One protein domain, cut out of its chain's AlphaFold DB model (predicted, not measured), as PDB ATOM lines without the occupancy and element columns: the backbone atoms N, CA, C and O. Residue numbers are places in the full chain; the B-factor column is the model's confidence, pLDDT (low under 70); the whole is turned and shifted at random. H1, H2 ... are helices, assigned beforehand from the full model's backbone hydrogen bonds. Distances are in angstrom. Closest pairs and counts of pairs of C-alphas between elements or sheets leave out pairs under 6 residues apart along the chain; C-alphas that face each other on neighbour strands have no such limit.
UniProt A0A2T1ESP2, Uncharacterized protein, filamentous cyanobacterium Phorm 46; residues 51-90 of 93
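AT A GLANCE: This is residues 51 to 90 of the 93 residues of an uncharacterized protein of filamentous cyanobacterium Phorm 46 (UniProt A0A2T1ESP2). The printed part makes an open arch: the long helix H1 is one leg, residues 72 to 79 run over the top with no named element, and the two short helices H2 and H3 end the other leg. The space between the legs is empty. The 40 printed residues hold three named helices, in the order H1, H2, H3, and no named strand; the class is all helix. The whole is extended, with a radius of gyration of the C-alphas of 14.9 A, and flat, spanning 37 by 26 by 11 A.

HOW THE PARTS SIT: Start at H1, residues 56 to 71, which touches no helix. Go on through a short link of 8 residues to H2, residues 80 to 83; H1 and H2 are apart. One residue, Ser 84, makes the tight link to H3, residues 85 to 89, which is apart from H1. H2 and H3 are close but not clearly touching; their closest C-alphas, those of Glu 81 and Ser 87, are 6.3 A apart. In H1 and H3 every O i to N i+4 pair is within hydrogen-bond range; H2 is too short for such a pair, and its one O i to N i+3 pair is within range.

IN THESE COORDINATES: Find C-alpha 56 at (-31.130, 14.808, 18.989); from there H1 runs 22.7 A to C-alpha 71 at (-34.653, 36.030, 11.701). H2 measures 5.2 A from C-alpha 80 to C-alpha 83. H3 measures 5.8 A and ends at C-alpha 89 at (-24.302, 21.444, -10.280).

THE WHOLE: The two C-alphas farthest apart, those of Thr 53 and Gly 90, are 37.2 A apart. Residues 63 to 90 stand free, of which 63 to 71 belong to H1. The printed part has no cut and no long link, and no printed residue is under 70 in pLDDT.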
ATOM      1  N   TYR A  51     -20.986  18.546  18.275       92.06
ATOM      2  CA  TYR A  51     -21.433  17.572  17.283       92.06
ATOM      3  C   TYR A  51     -21.155  16.102  17.644       92.06
ATOM      4  O   TYR A  51     -21.786  15.216  17.075       92.06
ATOM      5  N   GLU A  52     -20.236  15.828  18.576       94.25
ATOM      6  CA  GLU A  52     -19.922  14.469  19.044       94.25
ATOM      7  C   GLU A  52     -20.767  14.039  20.241       94.25
ATOM      8  O   GLU A  52     -20.915  12.842  20.486       94.25
ATOM      9  N   THR A  53     -21.282  14.991  21.023       94.69
ATOM     10  CA  THR A  53     -21.941  14.701  22.307       94.69
ATOM     11  C   THR A  53     -23.407  15.078  22.357       94.69
ATOM     12  O   THR A  53     -24.110  14.581  23.232       94.69
ATOM     13  N   ALA A  54     -23.867  15.952  21.463       95.75
ATOM     14  CA  ALA A  54     -25.231  16.446  21.486       95.75
ATOM     15  C   ALA A  54     -26.239  15.344  21.146       95.75
ATOM     16  O   ALA A  54     -26.133  14.627  20.148       95.75
ATOM     17  N   THR A  55     -27.263  15.249  21.983       97.44
ATOM     18  CA  THR A  55     -28.461  14.447  21.755       97.44
ATOM     19  C   THR A  55     -29.316  15.053  20.635       97.44
ATOM     20  O   THR A  55     -29.222  16.251  20.357       97.44
ATOM     21  N   PRO A  56     -30.220  14.276  20.009       97.50
ATOM     22  CA  PRO A  56     -31.130  14.808  18.989       97.50
ATOM     23  C   PRO A  56     -31.964  16.015  19.458       97.50
ATOM     24  O   PRO A  56     -32.256  16.921  18.674       97.50
ATOM     25  N   THR A  57     -32.328  16.051  20.742       98.00
ATOM     26  CA  THR A  57     -33.059  17.175  21.343       98.00
ATOM     27  C   THR A  57     -32.190  18.425  21.434       98.00
ATOM     28  O   THR A  57     -32.631  19.497  21.032       98.00
ATOM     29  N   GLU A  58     -30.948  18.299  21.908       97.69
ATOM     30  CA  GLU A  58     -30.003  19.423  21.977       97.69
ATOM     31  C   GLU A  58     -29.694  19.975  20.585       97.69
ATOM     32  O   GLU A  58     -29.662  21.188  20.400       97.69
ATOM     33  N   TRP A  59     -29.565  19.100  19.585       97.88
ATOM     34  CA  TRP A  59     -29.449  19.504  18.185       97.88
ATOM     35  C   TRP A  59     -30.652  20.315  17.703       97.88
ATOM     36  O   TRP A  59     -30.477  21.350  17.063       97.88
ATOM     37  N   SER A  60     -31.867  19.861  18.018       97.56
ATOM     38  CA  SER A  60     -33.099  20.553  17.620       97.56
ATOM     39  C   SER A  60     -33.193  21.943  18.251       97.56
ATOM     40  O   SER A  60     -33.567  22.901  17.579       97.56
ATOM     41  N   ILE A  61     -32.806  22.065  19.525       97.94
ATOM     42  CA  ILE A  61     -32.777  23.339  20.250       97.94
ATOM     43  C   ILE A  61     -31.723  24.274  19.650       97.94
ATOM     44  O   ILE A  61     -32.062  25.388  19.257       97.94
ATOM     45  N   ALA A  62     -30.478  23.813  19.507       97.12
ATOM     46  CA  ALA A  62     -29.388  24.627  18.970       97.12
ATOM     47  C   ALA A  62     -29.681  25.114  17.541       97.12
ATOM     48  O   ALA A  62     -29.376  26.253  17.187       97.12
ATOM     49  N   PHE A  63     -30.317  24.274  16.719       96.06
ATOM     50  CA  PHE A  63     -30.761  24.671  15.388       96.06
ATOM     51  C   PHE A  63     -31.831  25.767  15.442       96.06
ATOM     52  O   PHE A  63     -31.736  26.752  14.711       96.06
ATOM     53  N   GLN A  64     -32.826  25.628  16.322       96.81
ATOM     54  CA  GLN A  64     -33.881  26.627  16.475       96.81
ATOM     55  C   GLN A  64     -33.318  27.976  16.948       96.81
ATOM     56  O   GLN A  64     -33.645  29.009  16.367       96.81
ATOM     57  N   GLU A  65     -32.412  27.966  17.927       96.69
ATOM     58  CA  GLU A  65     -31.712  29.165  18.402       96.69
ATOM     59  C   GLU A  65     -30.898  29.831  17.285       96.69
ATOM     60  O   GLU A  65     -30.928  31.056  17.124       96.69
ATOM     61  N   TRP A  66     -30.211  29.032  16.463       95.06
ATOM     62  CA  TRP A  66     -29.486  29.543  15.306       95.06
ATOM     63  C   TRP A  66     -30.430  30.219  14.300       95.06
ATOM     64  O   TRP A  66     -30.173  31.361  13.913       95.06
ATOM     65  N   VAL A  67     -31.553  29.587  13.943       93.12
ATOM     66  CA  VAL A  67     -32.570  30.180  13.052       93.12
ATOM     67  C   VAL A  67     -33.121  31.486  13.629       93.12
ATOM     68  O   VAL A  67     -33.203  32.495  12.925       93.12
ATOM     69  N   ASP A  68     -33.479  31.490  14.912       94.19
ATOM     70  CA  ASP A  68     -34.093  32.647  15.559       94.19
ATOM     71  C   ASP A  68     -33.120  33.829  15.666       94.19
ATOM     72  O   ASP A  68     -33.527  34.971  15.442       94.19
ATOM     73  N   SER A  69     -31.827  33.568  15.893       93.19
ATOM     74  CA  SER A  69     -30.794  34.614  15.913       93.19
ATOM     75  C   SER A  69     -30.608  35.328  14.567       93.19
ATOM     76  O   SER A  69     -30.158  36.473  14.544       93.19
ATOM     77  N   HIS A  70     -31.001  34.701  13.451       88.38
ATOM     78  CA  HIS A  70     -30.876  35.269  12.104       88.38
ATOM     79  C   HIS A  70     -32.184  35.853  11.557       88.38
ATOM     80  O   HIS A  70     -32.154  36.616  10.590       88.38
ATOM     81  N   ARG A  71     -33.337  35.563  12.179       87.06
ATOM     82  CA  ARG A  71     -34.653  36.030  11.701       87.06
ATOM     83  C   ARG A  71     -34.768  37.559  11.675       87.06
ATOM     84  O   ARG A  71     -35.458  38.106  10.821       87.06
ATOM     85  N   THR A  72     -34.094  38.255  12.587       86.25
ATOM     86  CA  THR A  72     -34.131  39.725  12.697       86.25
ATOM     87  C   THR A  72     -33.086  40.432  11.836       86.25
ATOM     88  O   THR A  72     -33.153  41.650  11.685       86.25
ATOM     89  N   LEU A  73     -32.141  39.692  11.245       88.19
ATOM     90  CA  LEU A  73     -31.026  40.262  10.484       88.19
ATOM     91  C   LEU A  73     -31.423  40.733   9.075       88.19
ATOM     92  O   LEU A  73     -30.586  41.304   8.382       88.19
ATOM     93  N   ASN A  74     -32.680  40.508   8.661       82.81
ATOM     94  CA  ASN A  74     -33.225  40.872   7.347       82.81
ATOM     95  C   ASN A  74     -32.263  40.528   6.194       82.81
ATOM     96  O   ASN A  74     -31.992  41.348   5.315       82.81
ATOM     97  N   LEU A  75     -31.676  39.329   6.262       83.81
ATOM     98  CA  LEU A  75     -30.700  38.875   5.280       83.81
ATOM     99  C   LEU A  75     -31.380  38.734   3.914       83.81
ATOM    100  O   LEU A  75     -32.521  38.266   3.853       83.81
ATOM    101  N   PRO A  76     -30.701  39.117   2.817       83.19
ATOM    102  CA  PRO A  76     -31.253  38.943   1.485       83.19
ATOM    103  C   PRO A  76     -31.525  37.459   1.250       83.19
ATOM    104  O   PRO A  76     -30.650  36.612   1.440       83.19
ATOM    105  N   THR A  77     -32.749  37.140   0.839       83.00
ATOM    106  CA  THR A  77     -33.083  35.786   0.410       83.00
ATOM    107  C   THR A  77     -32.355  35.496  -0.893       83.00
ATOM    108  O   THR A  77     -32.339  36.330  -1.801       83.00
ATOM    109  N   LEU A  78     -31.761  34.311  -0.994       84.75
ATOM    110  CA  LEU A  78     -31.239  33.831  -2.266       84.75
ATOM    111  C   LEU A  78     -32.400  33.689  -3.262       84.75
ATOM    112  O   LEU A  78     -33.511  33.332  -2.867       84.75
ATOM    113  N   SER A  79     -32.151  33.994  -4.536       88.50
ATOM    114  CA  SER A  79     -33.120  33.723  -5.597       88.50
ATOM    115  C   SER A  79     -33.291  32.214  -5.788       88.50
ATOM    116  O   SER A  79     -32.386  31.437  -5.476       88.50
ATOM    117  N   ASP A  80     -34.420  31.798  -6.360       84.69
ATOM    118  CA  ASP A  80     -34.661  30.386  -6.689       84.69
ATOM    119  C   ASP A  80     -33.569  29.825  -7.615       84.69
ATOM    120  O   ASP A  80     -33.130  28.689  -7.455       84.69
ATOM    121  N   GLU A  81     -33.056  30.653  -8.527       86.88
ATOM    122  CA  GLU A  81     -31.901  30.326  -9.367       86.88
ATOM    123  C   GLU A  81     -30.631  30.085  -8.540       86.88
ATOM    124  O   GLU A  81     -29.888  29.154  -8.822       86.88
ATOM    125  N   ALA A  82     -30.374  30.866  -7.488       84.56
ATOM    126  CA  ALA A  82     -29.186  30.696  -6.651       84.56
ATOM    127  C   ALA A  82     -29.243  29.443  -5.752       84.56
ATOM    128  O   ALA A  82     -28.200  28.989  -5.281       84.56
ATOM    129  N   ILE A  83     -30.437  28.886  -5.508       85.75
ATOM    130  CA  ILE A  83     -30.636  27.666  -4.702       85.75
ATOM    131  C   ILE A  83     -30.885  26.429  -5.588       85.75
ATOM    132  O   ILE A  83     -30.796  25.292  -5.115       85.75
ATOM    133  N   SER A  84     -31.187  26.616  -6.876       88.06
ATOM    134  CA  SER A  84     -31.455  25.523  -7.813       88.06
ATOM    135  C   SER A  84     -30.267  24.563  -7.909       88.06
ATOM    136  O   SER A  84     -29.103  24.956  -8.025       88.06
ATOM    137  N   ARG A  85     -30.578  23.260  -7.910       85.38
ATOM    138  CA  ARG A  85     -29.583  22.197  -8.104       85.38
ATOM    139  C   ARG A  85     -28.887  22.337  -9.452       85.38
ATOM    140  O   ARG A  85     -27.692  22.094  -9.535       85.38
ATOM    141  N   GLU A  86     -29.632  22.732 -10.475       85.75
ATOM    142  CA  GLU A  86     -29.158  22.960 -11.835       85.75
ATOM    143  C   GLU A  86     -28.188  24.149 -11.897       85.75
ATOM    144  O   GLU A  86     -27.249  24.124 -12.674       85.75
ATOM    145  N   SER A  87     -28.342  25.157 -11.039       80.56
ATOM    146  CA  SER A  87     -27.389  26.273 -10.925       80.56
ATOM    147  C   SER A  87     -26.112  25.900 -10.158       80.56
ATOM    148  O   SER A  87     -25.007  26.313 -10.514       80.56
ATOM    149  N   ILE A  88     -26.239  25.075  -9.110       82.56
ATOM    150  CA  ILE A  88     -25.102  24.639  -8.280       82.56
ATOM    151  C   ILE A  88     -24.263  23.561  -8.983       82.56
ATOM    152  O   ILE A  88     -23.037  23.560  -8.861       82.56
ATOM    153  N   TYR A  89     -24.916  22.642  -9.696       86.00
ATOM    154  CA  TYR A  89     -24.302  21.444 -10.280       86.00
ATOM    155  C   TYR A  89     -24.460  21.333 -11.799       86.00
ATOM    156  O   TYR A  89     -24.059  20.316 -12.360       86.00
ATOM    157  N   GLY A  90     -25.070  22.313 -12.463       81.75
ATOM    158  CA  GLY A  90     -25.160  22.327 -13.920       81.75
ATOM    159  C   GLY A  90     -23.808  22.571 -14.574       81.75
ATOM    160  O   GLY A  90     -22.882  23.115 -13.962       81.75
TER     161      GLY A  90